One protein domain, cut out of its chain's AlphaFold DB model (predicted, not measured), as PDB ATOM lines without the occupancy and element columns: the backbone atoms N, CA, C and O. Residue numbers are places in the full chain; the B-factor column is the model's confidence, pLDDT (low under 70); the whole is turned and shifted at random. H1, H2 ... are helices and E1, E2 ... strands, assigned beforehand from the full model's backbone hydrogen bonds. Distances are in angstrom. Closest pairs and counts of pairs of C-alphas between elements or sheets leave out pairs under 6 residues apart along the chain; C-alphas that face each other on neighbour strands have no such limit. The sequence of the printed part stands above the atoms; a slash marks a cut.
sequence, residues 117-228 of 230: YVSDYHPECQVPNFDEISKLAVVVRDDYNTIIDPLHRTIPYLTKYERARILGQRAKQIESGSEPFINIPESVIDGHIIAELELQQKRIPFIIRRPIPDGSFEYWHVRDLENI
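What this domain is: This is residues 117 to 228 of the 230 residues of an uncharacterized protein of viral metagenome (UniProt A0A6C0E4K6). A small hairpin, E1 and E2, sits near the middle, between short H2 and the pair H3 and H4, which pack at a steep tilt; residues 119 to 125 stick out as a free arm. The 112 printed residues hold H1, H2, H3, H4, E1, E2 in that order, mixed, with under half in named elements. The whole is only just loose, close to compact, with a radius of gyration of the C-alphas of 16.2 A, and flat, 47 by 47 by 24 A.

Where its parts are: Find C-alpha 117 at (141.856, 148.006, 12.620), where H1 begins, residues 117 to 121. H2 is 130 to 136, H3 160 to 175 (22.2 A), H4 191 to 200 (14.3 A), E1 207 to 211. E2, 217 to 221, ends at (145.022, 159.655, 41.958).

How they stand to each other: E1 and E2 are an antiparallel hairpin at 156 degrees; look at N 208 and O 220, 2.8 A. The closest C-alphas of H2 and E2, Leu 136 and Tyr 219, are 6.2 A apart. H3 and H4 touch, closest at the C-alphas of Ala 171 and Gly 191, 4.7 A, opposite ways at a steep tilt of 52 degrees. Every O i to N i+4 pair is within hydrogen-bond range in H1 to H4.

The domain as a whole: C-alphas 120 and 187 are farthest apart, 51.2 A. H2 to H3 and H3 to H4 are long links. The printed part has no cut, and no printed residue is under 70 in pLDDT.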
ATOM      1  N   TYR A 117     141.682 146.789  13.425       83.00
ATOM      2  CA  TYR A 117     141.856 148.006  12.620       83.00
ATOM      3  C   TYR A 117     142.147 149.247  13.482       83.00
ATOM      4  O   TYR A 117     142.968 150.093  13.135       83.00
ATOM      5  N   VAL A 118     141.525 149.331  14.662       84.69
ATOM      6  CA  VAL A 118     141.777 150.416  15.620       84.69
ATOM      7  C   VAL A 118     143.216 150.379  16.139       84.69
ATOM      8  O   VAL A 118     143.838 151.422  16.262       84.69
ATOM      9  N   SER A 119     143.783 149.205  16.413       83.44
ATOM     10  CA  SER A 119     145.181 149.091  16.848       83.44
ATOM     11  C   SER A 119     146.184 149.461  15.769       83.44
ATOM     12  O   SER A 119     147.229 150.024  16.089       83.44
ATOM     13  N   ASP A 120     145.877 149.133  14.520       87.44
ATOM     14  CA  ASP A 120     146.824 149.291  13.419       87.44
ATOM     15  C   ASP A 120     146.848 150.730  12.889       87.44
ATOM     16  O   ASP A 120     147.914 151.240  12.539       87.44
ATOM     17  N   TYR A 121     145.693 151.405  12.875       87.94
ATOM     18  CA  TYR A 121     145.553 152.744  12.293       87.94
ATOM     19  C   TYR A 121     145.294 153.858  13.317       87.94
ATOM     20  O   TYR A 121     145.645 155.005  13.045       87.94
ATOM     21  N   HIS A 122     144.714 153.543  14.481       87.31
ATOM     22  CA  HIS A 122     144.279 154.528  15.485       87.31
ATOM     23  C   HIS A 122     144.620 154.110  16.931       87.31
ATOM     24  O   HIS A 122     143.723 153.994  17.778       87.31
ATOM     25  N   PRO A 123     145.901 153.860  17.257       83.56
ATOM     26  CA  PRO A 123     146.303 153.392  18.585       83.56
ATOM     27  C   PRO A 123     145.929 154.371  19.712       83.56
ATOM     28  O   PRO A 123     145.710 153.956  20.848       83.56
ATOM     29  N   GLU A 124     145.789 155.665  19.424       80.31
ATOM     30  CA  GLU A 124     145.329 156.688  20.368       80.31
ATOM     31  C   GLU A 124     143.875 156.508  20.833       80.31
ATOM     32  O   GLU A 124     143.521 156.980  21.917       80.31
ATOM     33  N   CYS A 125     143.047 155.810  20.049       83.06
ATOM     34  CA  CYS A 125     141.662 155.488  20.396       83.06
ATOM     35  C   CYS A 125     141.568 154.310  21.374       83.06
ATOM     36  O   CYS A 125     140.487 154.028  21.897       83.06
ATOM     37  N   GLN A 126     142.680 153.621  21.645       82.25
ATOM     38  CA  GLN A 126     142.706 152.554  22.633       82.25
ATOM     39  C   GLN A 126     142.560 153.137  24.036       82.25
ATOM     40  O   GLN A 126     143.463 153.775  24.585       82.25
ATOM     41  N   VAL A 127     141.398 152.894  24.635       84.94
ATOM     42  CA  VAL A 127     141.128 153.269  26.019       84.94
ATOM     43  C   VAL A 127     141.664 152.164  26.935       84.94
ATOM     44  O   VAL A 127     141.218 151.019  26.824       84.94
ATOM     45  N   PRO A 128     142.612 152.469  27.841       87.38
ATOM     46  CA  PRO A 128     143.109 151.482  28.789       87.38
ATOM     47  C   PRO A 128     142.004 151.029  29.750       87.38
ATOM     48  O   PRO A 128     141.097 151.790  30.090       87.38
ATOM     49  N   ASN A 129     142.095 149.780  30.211       93.38
ATOM     50  CA  ASN A 129     141.107 149.222  31.127       93.38
ATOM     51  C   ASN A 129     141.136 149.951  32.480       93.38
ATOM     52  O   ASN A 129     142.184 150.064  33.119       93.38
ATOM     53  N   PHE A 130     139.974 150.400  32.955       93.12
ATOM     54  CA  PHE A 130     139.874 151.183  34.186       93.12
ATOM     55  C   PHE A 130     140.365 150.418  35.422       93.12
ATOM     56  O   PHE A 130     141.086 150.983  36.243       93.12
ATOM     57  N   ASP A 131     140.045 149.126  35.534       94.25
ATOM     58  CA  ASP A 131     140.463 148.299  36.675       94.25
ATOM     59  C   ASP A 131     141.986 148.160  36.777       94.25
ATOM     60  O   ASP A 131     142.534 148.016  37.871       94.25
ATOM     61  N   GLU A 132     142.677 148.182  35.639       92.94
ATOM     62  CA  GLU A 132     144.135 148.149  35.589       92.94
ATOM     63  C   GLU A 132     144.713 149.499  36.015       92.94
ATOM     64  O   GLU A 132     145.531 149.556  36.934       92.94
ATOM     65  N   ILE A 133     144.214 150.592  35.429       94.19
ATOM     66  CA  ILE A 133     144.626 151.959  35.771       94.19
ATOM     67  C   ILE A 133     144.433 152.227  37.264       94.19
ATOM     68  O   ILE A 133     145.327 152.754  37.921       94.19
ATOM     69  N   SER A 134     143.283 151.841  37.820       93.69
ATOM     70  CA  SER A 134     142.982 152.064  39.231       93.69
ATOM     71  C   SER A 134     143.925 151.298  40.156       93.69
ATOM     72  O   SER A 134     144.151 151.765  41.267       93.69
ATOM     73  N   LYS A 135     144.457 150.143  39.738       93.25
ATOM     74  CA  LYS A 135     145.452 149.385  40.514       93.25
ATOM     75  C   LYS A 135     146.841 150.003  40.396       93.25
ATOM     76  O   LYS A 135     147.549 150.060  41.394       93.25
ATOM     77  N   LEU A 136     147.208 150.480  39.206       92.19
ATOM     78  CA  LEU A 136     148.487 151.152  38.960       92.19
ATOM     79  C   LEU A 136     148.578 152.524  39.642       92.19
ATOM     80  O   LEU A 136     149.675 152.962  39.956       92.19
ATOM     81  N   ALA A 137     147.442 153.180  39.888       94.31
ATOM     82  CA  ALA A 137     147.378 154.489  40.536       94.31
ATOM     83  C   ALA A 137     147.488 154.455  42.073       94.31
ATOM     84  O   ALA A 137     147.464 155.511  42.709       94.31
ATOM     85  N   VAL A 138     147.539 153.269  42.693       93.19
ATOM     86  CA  VAL A 138     147.632 153.140  44.155       93.19
ATOM     87  C   VAL A 138     149.064 153.412  44.601       93.19
ATOM     88  O   VAL A 138     149.961 152.625  44.323       93.19
ATOM     89  N   VAL A 139     149.264 154.498  45.347       92.38
ATOM     90  CA  VAL A 139     150.578 154.881  45.878       92.38
ATOM     91  C   VAL A 139     150.835 154.205  47.226       92.38
ATOM     92  O   VAL A 139     150.045 154.347  48.161       92.38
ATOM     93  N   VAL A 140     151.978 153.526  47.365       91.50
ATOM     94  CA  VAL A 140     152.436 152.964  48.648       91.50
ATOM     95  C   VAL A 140     153.330 153.967  49.380       91.50
ATOM     96  O   VAL A 140     154.304 154.481  48.820       91.50
ATOM     97  N   ARG A 141     153.004 154.242  50.647       91.38
ATOM     98  CA  ARG A 141     153.729 155.186  51.510       91.38
ATOM     99  C   ARG A 141     154.221 154.508  52.785       91.38
ATOM    100  O   ARG A 141     153.581 153.578  53.268       91.38
ATOM    101  N   ASP A 142     155.341 155.000  53.302       92.62
ATOM    102  CA  ASP A 142     155.899 154.625  54.607       92.62
ATOM    103  C   ASP A 142     155.254 155.429  55.758       92.62
ATOM    104  O   ASP A 142     154.552 156.417  55.514       92.62
ATOM    105  N   ASP A 143     155.541 155.062  57.010       93.44
ATOM    106  CA  ASP A 143     155.042 155.717  58.233       93.44
ATOM    107  C   ASP A 143     155.391 157.219  58.290       93.44
ATOM    108  O   ASP A 143     154.670 158.025  58.880       93.44
ATOM    109  N   TYR A 144     156.473 157.619  57.617       88.50
ATOM    110  CA  TYR A 144     156.906 159.012  57.471       88.50
ATOM    111  C   TYR A 144     156.302 159.716  56.242       88.50
ATOM    112  O   TYR A 144     156.834 160.728  55.784       88.50
ATOM    113  N   ASN A 145     155.224 159.174  55.662       84.44
ATOM    114  CA  ASN A 145     154.527 159.686  54.473       84.44
ATOM    115  C   ASN A 145     155.423 159.835  53.221       84.44
ATOM    116  O   ASN A 145     155.094 160.569  52.290       84.44
ATOM    117  N   THR A 146     156.552 159.124  53.181       87.88
ATOM    118  CA  THR A 146     157.445 159.074  52.015       87.88
ATOM    119  C   THR A 146     156.959 158.004  51.044       87.88
ATOM    120  O   THR A 146     156.569 156.915  51.461       87.88
ATOM    121  N   ILE A 147     156.969 158.312  49.748       89.81
ATOM    122  CA  ILE A 147     156.525 157.390  48.698       89.81
ATOM    123  C   ILE A 147     157.627 156.355  48.456       89.81
ATOM    124  O   ILE A 147     158.746 156.715  48.098       89.81
ATOM    125  N   ILE A 148     157.305 155.078  48.670       89.31
ATOM    126  CA  ILE A 148     158.237 153.938  48.558       89.31
ATOM    127  C   ILE A 148     157.920 153.036  47.354       89.31
ATOM    128  O   ILE A 148     158.331 151.878  47.307       89.31
ATOM    129  N   ASP A 149     157.177 153.558  46.381       89.00
ATOM    130  CA  ASP A 149     156.711 152.813  45.217       89.00
ATOM    131  C   ASP A 149     157.640 152.991  43.994       89.00
ATOM    132  O   ASP A 149     157.829 154.119  43.531       89.00
ATOM    133  N   PRO A 150     158.189 151.905  43.412       88.75
ATOM    134  CA  PRO A 150     159.000 151.962  42.193       88.75
ATOM    135  C   PRO A 150     158.294 152.524  40.948       88.75
ATOM    136  O   PRO A 150     158.988 152.955  40.013       88.75
ATOM    137  N   LEU A 151     156.956 152.462  40.904       87.94
ATOM    138  CA  LEU A 151     156.136 152.924  39.778       87.94
ATOM    139  C   LEU A 151     155.846 154.428  39.830       87.94
ATOM    140  O   LEU A 151     155.588 155.015  38.784       87.94
ATOM    141  N   HIS A 152     155.948 155.056  41.003       92.44
ATOM    142  CA  HIS A 152     155.663 156.476  41.201       92.44
ATOM    143  C   HIS A 152     156.962 157.276  41.345       92.44
ATOM    144  O   HIS A 152     157.479 157.464  42.447       92.44
ATOM    145  N   ARG A 153     157.527 157.722  40.216       90.12
ATOM    146  CA  ARG A 153     158.826 158.419  40.167       90.12
ATOM    147  C   ARG A 153     158.687 159.922  39.981       90.12
ATOM    148  O   ARG A 153     159.627 160.663  40.268       90.12
ATOM    149  N   THR A 154     157.555 160.374  39.447       92.75
ATOM    150  CA  THR A 154     157.316 161.800  39.210       92.75
ATOM    151  C   THR A 154     157.026 162.555  40.509       92.75
ATOM    152  O   THR A 154     156.789 161.977  41.567       92.75
ATOM    153  N   ILE A 155     157.072 163.887  40.438       92.44
ATOM    154  CA  ILE A 155     156.866 164.754  41.601       92.44
ATOM    155  C   ILE A 155     155.467 164.559  42.223       92.44
ATOM    156  O   ILE A 155     154.470 164.612  41.498       92.44
ATOM    157  N   PRO A 156     155.338 164.429  43.555       93.19
ATOM    158  CA  PRO A 156     154.053 164.199  44.229       93.19
ATOM    159  C   PRO A 156     153.214 165.478  44.405       93.19
ATOM    160  O   PRO A 156     152.422 165.607  45.336       93.19
ATOM    161  N   TYR A 157     153.378 166.434  43.493       94.00
ATOM    162  CA  TYR A 157     152.677 167.709  43.486       94.00
ATOM    163  C   TYR A 157     151.804 167.816  42.244       94.00
ATOM    164  O   TYR A 157     152.166 167.333  41.164       94.00
ATOM    165  N   LEU A 158     150.660 168.473  42.397       94.75
ATOM    166  CA  LEU A 158     149.788 168.808  41.285       94.75
ATOM    167  C   LEU A 158     150.388 169.985  40.512       94.75
ATOM    168  O   LEU A 158     150.583 171.072  41.059       94.75
ATOM    169  N   THR A 159     150.681 169.786  39.230       95.12
ATOM    170  CA  THR A 159     151.202 170.869  38.388       95.12
ATOM    171  C   THR A 159     150.094 171.862  38.026       95.12
ATOM    172  O   THR A 159     148.915 171.512  37.961       95.12
ATOM    173  N   LYS A 160     150.462 173.112  37.706       94.12
ATOM    174  CA  LYS A 160     149.496 174.138  37.267       94.12
ATOM    175  C   LYS A 160     148.668 173.711  36.045       94.12
ATOM    176  O   LYS A 160     147.494 174.051  35.946       94.12
ATOM    177  N   TYR A 161     149.266 172.929  35.142       94.94
ATOM    178  CA  TYR A 161     148.606 172.421  33.938       94.94
ATOM    179  C   TYR A 161     147.586 171.330  34.268       94.94
ATOM    180  O   TYR A 161     146.468 171.348  33.756       94.94
ATOM    181  N   GLU A 162     147.950 170.404  35.157       96.06
ATOM    182  CA  GLU A 162     147.042 169.366  35.643       96.06
ATOM    183  C   GLU A 162     145.876 169.980  36.414       96.06
ATOM    184  O   GLU A 162     144.729 169.650  36.125       96.06
ATOM    185  N   ARG A 163     146.148 170.928  37.324       94.81
ATOM    186  CA  ARG A 163     145.112 171.660  38.067       94.81
ATOM    187  C   ARG A 163     144.116 172.325  37.119       94.81
ATOM    188  O   ARG A 163     142.920 172.083  37.244       94.81
ATOM    189  N   ALA A 164     144.601 173.120  36.164       95.50
ATOM    190  CA  ALA A 164     143.738 173.811  35.207       95.50
ATOM    191  C   ALA A 164     142.874 172.823  34.405       95.50
ATOM    192  O   ALA A 164     141.670 173.031  34.248       95.50
ATOM    193  N   ARG A 165     143.460 171.705  33.954       96.56
ATOM    194  CA  ARG A 165     142.734 170.674  33.201       96.56
ATOM    195  C   ARG A 165     141.684 169.955  34.048       96.56
ATOM    196  O   ARG A 165     140.587 169.714  33.551       96.56
ATOM    197  N   ILE A 166     142.004 169.613  35.296       96.94
ATOM    198  CA  ILE A 166     141.077 168.949  36.223       96.94
ATOM    199  C   ILE A 166     139.895 169.863  36.531       96.94
ATOM    200  O   ILE A 166     138.756 169.425  36.395       96.94
ATOM    201  N   LEU A 167     140.158 171.125  36.883       96.62
ATOM    202  CA  LEU A 167     139.110 172.102  37.172       96.62
ATOM    203  C   LEU A 167     138.223 172.346  35.952       96.62
ATOM    204  O   LEU A 167     137.009 172.290  36.082       96.62
ATOM    205  N   GLY A 168     138.806 172.529  34.764       97.12
ATOM    206  CA  GLY A 168     138.027 172.730  33.539       97.12
ATOM    207  C   GLY A 168     137.151 171.526  33.181       97.12
ATOM    208  O   GLY A 168     135.972 171.684  32.872       97.12
ATOM    209  N   GLN A 169     137.694 170.307  33.265       97.38
ATOM    210  CA  GLN A 169     136.914 169.092  33.006       97.38
ATOM    211  C   GLN A 169     135.815 168.883  34.047       97.38
ATOM    212  O   GLN A 169     134.693 168.533  33.688       97.38
ATOM    213  N   ARG A 170     136.116 169.108  35.329       97.50
ATOM    214  CA  ARG A 170     135.139 168.907  36.397       97.50
ATOM    215  C   ARG A 170     134.042 169.973  36.384       97.50
ATOM    216  O   ARG A 170     132.878 169.611  36.502       97.50
ATOM    217  N   ALA A 171     134.388 171.238  36.154       96.88
ATOM    218  CA  ALA A 171     133.418 172.318  35.978       96.88
ATOM    219  C   ALA A 171     132.453 172.007  34.827       96.88
ATOM    220  O   ALA A 171     131.243 172.003  35.030       96.88
ATOM    221  N   LYS A 172     132.981 171.580  33.667       97.50
ATOM    222  CA  LYS A 172     132.159 171.155  32.525       97.50
ATOM    223  C   LYS A 172     131.198 170.015  32.877       97.50
ATOM    224  O   LYS A 172     130.057 170.011  32.419       97.50
ATOM    225  N   GLN A 173     131.638 169.030  33.667       97.06
ATOM    226  CA  GLN A 173     130.761 167.946  34.124       97.06
ATOM    227  C   GLN A 173     129.617 168.480  34.990       97.06
ATOM    228  O   GLN A 173     128.475 168.081  34.783       97.06
ATOM    229  N   ILE A 174     129.911 169.379  35.931       95.75
ATOM    230  CA  ILE A 174     128.915 169.981  36.832       95.75
ATOM    231  C   ILE A 174     127.906 170.816  36.036       95.75
ATOM    232  O   ILE A 174     126.702 170.651  36.209       95.75
ATOM    233  N   GLU A 175     128.380 171.636  35.101       95.62
ATOM    234  CA  GLU A 175     127.534 172.420  34.187       95.62
ATOM    235  C   GLU A 175     126.651 171.533  33.299       95.62
ATOM    236  O   GLU A 175     125.528 171.903  32.964       95.62
ATOM    237  N   SER A 176     127.128 170.330  32.965       97.06
ATOM    238  CA  SER A 176     126.360 169.311  32.235       97.06
ATOM    239  C   SER A 176     125.392 168.518  33.131       97.06
ATOM    240  O   SER A 176     124.803 167.542  32.671       97.06
ATOM    241  N   GLY A 177     125.233 168.900  34.402       93.62
ATOM    242  CA  GLY A 177     124.311 168.271  35.351       93.62
ATOM    243  C   GLY A 177     124.901 167.122  36.176       93.62
ATOM    244  O   GLY A 177     124.144 166.367  36.782       93.62
ATOM    245  N   SER A 178     126.228 166.953  36.217       95.69
ATOM    246  CA  SER A 178     126.865 165.965  37.101       95.69
ATOM    247  C   SER A 178     126.704 166.354  38.567       95.69
ATOM    248  O   SER A 178     126.982 167.488  38.953       95.69
ATOM    249  N   GLU A 179     126.360 165.371  39.400       94.62
ATOM    250  CA  GLU A 179     126.276 165.561  40.845       94.62
ATOM    251  C   GLU A 179     127.651 165.870  41.475       94.62
ATOM    252  O   GLU A 179     128.648 165.185  41.194       94.62
ATOM    253  N   PRO A 180     127.722 166.892  42.337       94.56
ATOM    254  CA  PRO A 180     128.919 167.206  43.108       94.56
ATOM    255  C   PRO A 180     129.204 166.203  44.240       94.56
ATOM    256  O   PRO A 180     128.299 165.681  44.883       94.56
ATOM    257  N   PHE A 181     130.483 165.943  44.522       93.75
ATOM    258  CA  PHE A 181     130.963 164.990  45.539       93.75
ATOM    259  C   PHE A 181     131.067 165.582  46.953       93.75
ATOM    260  O   PHE A 181     131.539 164.904  47.883       93.75
ATOM    261  N   ILE A 182     130.678 166.849  47.093       93.19
ATOM    262  CA  ILE A 182     130.673 167.635  48.325       93.19
ATOM    263  C   ILE A 182     129.297 168.262  48.533       93.19
ATOM    264  O   ILE A 182     128.547 168.476  47.585       93.19
ATOM    265  N   ASN A 183     128.997 168.616  49.777       91.12
ATOM    266  CA  ASN A 183     127.810 169.403  50.082       91.12
ATOM    267  C   ASN A 183     128.072 170.864  49.705       91.12
ATOM    268  O   ASN A 183     128.988 171.484  50.251       91.12
ATOM    269  N   ILE A 184     127.279 171.402  48.782       87.31
ATOM    270  CA  ILE A 184     127.431 172.771  48.288       87.31
ATOM    271  C   ILE A 184     126.476 173.686  49.055       87.31
ATOM    272  O   ILE A 184     125.304 173.341  49.212       87.31
ATOM    273  N   PRO A 185     126.940 174.847  49.545       86.25
ATOM    274  CA  PRO A 185     126.039 175.860  50.076       86.25
ATOM    275  C   PRO A 185     125.171 176.439  48.951       86.25
ATOM    276  O   PRO A 185     125.671 176.741  47.874       86.25
ATOM    277  N   GLU A 186     123.887 176.683  49.223       81.94
ATOM    278  CA  GLU A 186     122.906 177.166  48.229       81.94
ATOM    279  C   GLU A 186     123.296 178.486  47.530       81.94
ATOM    280  O   GLU A 186     122.728 178.841  46.502       81.94
ATOM    281  N   SER A 187     124.275 179.223  48.063       85.81
ATOM    282  CA  SER A 187     124.785 180.462  47.474       85.81
ATOM    283  C   SER A 187     125.724 180.263  46.281       85.81
ATOM    284  O   SER A 187     125.998 181.231  45.574       85.81
ATOM    285  N   VAL A 188     126.280 179.063  46.080       86.00
ATOM    286  CA  VAL A 188     127.273 178.803  45.026       86.00
ATOM    287  C   VAL A 188     126.605 178.085  43.858       86.00
ATOM    288  O   VAL A 188     126.197 176.936  43.980       86.00
ATOM    289  N   ILE A 189     126.517 178.782  42.725       85.12
ATOM    290  CA  ILE A 189     125.909 178.275  41.482       85.12
ATOM    291  C   ILE A 189     126.980 177.968  40.424       85.12
ATOM    292  O   ILE A 189     126.780 177.105  39.576       85.12
ATOM    293  N   ASP A 190     128.126 178.654  40.474       93.50
ATOM    294  CA  ASP A 190     129.192 178.500  39.484       93.50
ATOM    295  C   ASP A 190     129.870 177.121  39.581       93.50
ATOM    296  O   ASP A 190     130.420 176.746  40.625       93.50
ATOM    297  N   GLY A 191     129.861 176.386  38.465       94.25
ATOM    298  CA  GLY A 191     130.474 175.067  38.339       94.25
ATOM    299  C   GLY A 191     131.983 175.089  38.572       94.25
ATOM    300  O   GLY A 191     132.528 174.129  39.128       94.25
ATOM    301  N   HIS A 192     132.658 176.190  38.226       95.44
ATOM    302  CA  HIS A 192     134.087 176.334  38.485       95.44
ATOM    303  C   HIS A 192     134.392 176.373  39.985       95.44
ATOM    304  O   HIS A 192     135.218 175.594  40.463       95.44
ATOM    305  N   ILE A 193     133.678 177.212  40.741       94.75
ATOM    306  CA  ILE A 193     133.849 177.334  42.198       94.75
ATOM    307  C   ILE A 193     133.555 175.996  42.886       94.75
ATOM    308  O   ILE A 193     134.288 175.583  43.785       94.75
ATOM    309  N   ILE A 194     132.518 175.280  42.444       95.12
ATOM    310  CA  ILE A 194     132.204 173.945  42.970       95.12
ATOM    311  C   ILE A 194     133.377 172.982  42.731       95.12
ATOM    312  O   ILE A 194     133.798 172.288  43.659       95.12
ATOM    313  N   ALA A 195     133.942 172.961  41.520       95.81
ATOM    314  CA  ALA A 195     135.102 172.128  41.206       95.81
ATOM    315  C   ALA A 195     136.338 172.501  42.049       95.81
ATOM    316  O   ALA A 195     137.078 171.613  42.479       95.81
ATOM    317  N   GLU A 196     136.559 173.788  42.330       94.62
ATOM    318  CA  GLU A 196     137.637 174.227  43.223       94.62
ATOM    319  C   GLU A 196     137.446 173.712  44.651       94.62
ATOM    320  O   GLU A 196     138.386 173.164  45.236       94.62
ATOM    321  N   LEU A 197     136.231 173.814  45.192       94.06
ATOM    322  CA  LEU A 197     135.900 173.297  46.521       94.06
ATOM    323  C   LEU A 197     136.076 171.770  46.595       94.06
ATOM    324  O   LEU A 197     136.619 171.251  47.575       94.06
ATOM    325  N   GLU A 198     135.676 171.034  45.556       95.12
ATOM    326  CA  GLU A 198     135.890 169.584  45.485       95.12
ATOM    327  C   GLU A 198     137.376 169.211  45.428       95.12
ATOM    328  O   GLU A 198     137.795 168.234  46.063       95.12
ATOM    329  N   LEU A 199     138.178 169.971  44.674       95.06
ATOM    330  CA  LEU A 199     139.620 169.757  44.575       95.06
ATOM    331  C   LEU A 199     140.304 170.018  45.922       95.06
ATOM    332  O   LEU A 199     141.135 169.213  46.345       95.06
ATOM    333  N   GLN A 200     139.924 171.093  46.619       93.50
ATOM    334  CA  GLN A 200     140.433 171.424  47.956       93.50
ATOM    335  C   GLN A 200     140.136 170.317  48.975       93.50
ATOM    336  O   GLN A 200     140.997 169.967  49.780       93.50
ATOM    337  N   GLN A 201     138.947 169.713  48.905       94.12
ATOM    338  CA  GLN A 201     138.565 168.588  49.764       94.12
ATOM    339  C   GLN A 201     139.095 167.229  49.269       94.12
ATOM    340  O   GLN A 201     138.812 166.202  49.888       94.12
ATOM    341  N   LYS A 202     139.860 167.197  48.164       94.62
ATOM    342  CA  LYS A 202     140.406 165.976  47.540       94.62
ATOM    343  C   LYS A 202     139.324 164.944  47.184       94.62
ATOM    344  O   LYS A 202     139.528 163.735  47.314       94.62
ATOM    345  N   ARG A 203     138.157 165.420  46.737       95.31
ATOM    346  CA  ARG A 203     136.969 164.594  46.446       95.31
ATOM    347  C   ARG A 203     136.800 164.239  44.971       95.31
ATOM    348  O   ARG A 203     136.008 163.354  44.668       95.31
ATOM    349  N   ILE A 204     137.553 164.877  44.076       95.88
ATOM    350  CA  ILE A 204     137.489 164.615  42.634       95.88
ATOM    351  C   ILE A 204     138.066 163.216  42.326       95.88
ATOM    352  O   ILE A 204     139.258 162.990  42.559       95.88
ATOM    353  N   PRO A 205     137.277 162.278  41.760       94.50
ATOM    354  CA  PRO A 205     137.699 160.902  41.501       94.50
ATOM    355  C   PRO A 205     138.429 160.760  40.155       94.50
ATOM    356  O   PRO A 205     138.132 159.871  39.361       94.50
ATOM    357  N   PHE A 206     139.370 161.658  39.859       95.88
ATOM    358  CA  PHE A 206     140.155 161.604  38.624       95.88
ATOM    359  C   PHE A 206     141.489 160.885  38.838       95.88
ATOM    360  O   PHE A 206     142.068 160.901  39.931       95.88
ATOM    361  N   ILE A 207     141.980 160.276  37.760       96.38
ATOM    362  CA  ILE A 207     143.316 159.689  37.671       96.38
ATOM    363  C   ILE A 207     144.076 160.431  36.575       96.38
ATOM    364  O   ILE A 207     143.597 160.565  35.449       96.38
ATOM    365  N   ILE A 208     145.258 160.932  36.911       95.88
ATOM    366  CA  ILE A 208     146.151 161.616  35.985       95.88
ATOM    367  C   ILE A 208     147.083 160.583  35.362       95.88
ATOM    368  O   ILE A 208     147.737 159.839  36.083       95.88
ATOM    369  N   ARG A 209     147.180 160.575  34.030       94.75
ATOM    370  CA  ARG A 209     148.174 159.796  33.283       94.75
ATOM    371  C   ARG A 209     149.345 160.697  32.889       94.75
ATOM    372  O   ARG A 209     149.180 161.573  32.037       94.75
ATOM    373  N   ARG A 210     150.520 160.469  33.473       95.19
ATOM    374  CA  ARG A 210     151.769 161.177  33.165       95.19
ATOM    375  C   ARG A 210     152.617 160.341  32.201       95.19
ATOM    376  O   ARG A 210     152.992 159.229  32.560       95.19
ATOM    377  N   PRO A 211     152.910 160.827  30.983       92.81
ATOM    378  CA  PRO A 211     153.833 160.144  30.084       92.81
ATOM    379  C   PRO A 211     155.276 160.287  30.581       92.81
ATOM    380  O   PRO A 211     155.707 161.377  30.963       92.81
ATOM    381  N   ILE A 212     156.025 159.191  30.546       91.81
ATOM    382  CA  ILE A 212     157.459 159.132  30.837       91.81
ATOM    383  C   ILE A 212     158.217 159.145  29.495       91.81
ATOM    384  O   ILE A 212     157.713 158.600  28.512       91.81
ATOM    385  N   PRO A 213     159.432 159.724  29.411       91.75
ATOM    386  CA  PRO A 213     160.221 159.734  28.173       91.75
ATOM    387  C   PRO A 213     160.490 158.353  27.555       91.75
ATOM    388  O   PRO A 213     160.723 158.257  26.359       91.75
ATOM    389  N   ASP A 214     160.433 157.292  28.362       89.50
ATOM    390  CA  ASP A 214     160.577 155.891  27.941       89.50
ATOM    391  C   ASP A 214     159.306 155.327  27.259       89.50
ATOM    392  O   ASP A 214     159.198 154.136  26.995       89.50
ATOM    393  N   GLY A 215     158.288 156.163  27.030       87.06
ATOM    394  CA  GLY A 215     156.999 155.767  26.447       87.06
ATOM    395  C   GLY A 215     156.041 155.082  27.427       87.06
ATOM    396  O   GLY A 215     154.874 154.878  27.103       87.06
ATOM    397  N   SER A 216     156.503 154.761  28.636       89.25
ATOM    398  CA  SER A 216     155.661 154.280  29.730       89.25
ATOM    399  C   SER A 216     154.804 155.400  30.331       89.25
ATOM    400  O   SER A 216     155.033 156.590  30.105       89.25
ATOM    401  N   PHE A 217     153.791 155.013  31.106       92.19
ATOM    402  CA  PHE A 217     152.894 155.942  31.784       92.19
ATOM    403  C   PHE A 217     152.893 155.698  33.286       92.19
ATOM    404  O   PHE A 217     152.936 154.558  33.742       92.19
ATOM    405  N   GLU A 218     152.770 156.785  34.034       94.44
ATOM    406  CA  GLU A 218     152.573 156.789  35.477       94.44
ATOM    407  C   GLU A 218     151.170 157.312  35.784       94.44
ATOM    408  O   GLU A 218     150.724 158.300  35.190       94.44
ATOM    409  N   TYR A 219     150.457 156.649  36.690       95.69
ATOM    410  CA  TYR A 219     149.071 156.974  37.006       95.69
ATOM    411  C   TYR A 219     148.980 157.514  38.424       95.69
ATOM    412  O   TYR A 219     149.465 156.877  39.337       95.69
ATOM    413  N   TRP A 220     148.337 158.662  38.624       96.19
ATOM    414  CA  TRP A 220     148.180 159.260  39.952       96.19
ATOM    415  C   TRP A 220     146.724 159.526  40.260       96.19
ATOM    416  O   TRP A 220     146.036 160.195  39.488       96.19
ATOM    417  N   HIS A 221     146.260 159.105  41.430       96.38
ATOM    418  CA  HIS A 221     145.022 159.655  41.958       96.38
ATOM    419  C   HIS A 221     145.205 161.129  42.325       96.38
ATOM    420  O   HIS A 221     146.134 161.496  43.043       96.38
ATOM    421  N   VAL A 222     144.257 161.974  41.910       95.50
ATOM    422  CA  VAL A 222     144.290 163.414  42.230       95.50
ATOM    423  C   VAL A 222     144.328 163.663  43.742       95.50
ATOM    424  O   VAL A 222     145.038 164.555  44.198       95.50
ATOM    425  N   ARG A 223     143.632 162.838  44.536       94.44
ATOM    426  CA  ARG A 223     143.646 162.911  46.010       94.44
ATOM    427  C   ARG A 223     145.036 162.731  46.636       94.44
ATOM    428  O   ARG A 223     145.291 163.280  47.709       94.44
ATOM    429  N   ASP A 224     145.929 161.999  45.978       93.38
ATOM    430  CA  ASP A 224     147.239 161.652  46.534       93.38
ATOM    431  C   ASP A 224     148.289 162.731  46.236       93.38
ATOM    432  O   ASP A 224     149.340 162.762  46.877       93.38
ATOM    433  N   LEU A 225     147.983 163.654  45.320       93.69
ATOM    434  CA  LEU A 225     148.836 164.784  44.978       93.69
ATOM    435  C   LEU A 225     148.622 165.958  45.938       93.69
ATOM    436  O   LEU A 225     147.522 166.214  46.443       93.69
ATOM    437  N   GLU A 226     149.700 166.687  46.197       92.12
ATOM    438  CA  GLU A 226     149.670 167.908  46.998       92.12
ATOM    439  C   GLU A 226     149.483 169.138  46.107       92.12
ATOM    440  O   GLU A 226     150.133 169.287  45.071       92.12
ATOM    441  N   ASN A 227     148.576 170.032  46.504       89.56
ATOM    442  CA  ASN A 227     148.364 171.295  45.809       89.56
ATOM    443  C   ASN A 227     149.247 172.377  46.442       89.56
ATOM    444  O   ASN A 227     149.012 172.779  47.577       89.56
ATOM    445  N   ILE A 228     150.254 172.827  45.694       85.25
ATOM    446  CA  ILE A 228     151.235 173.843  46.115       85.25
ATOM    447  C   ILE A 228     151.030 175.197  45.422       85.25
ATOM    448  O   ILE A 228     151.862 176.091  45.551       85.25
TER     449      ILE A 228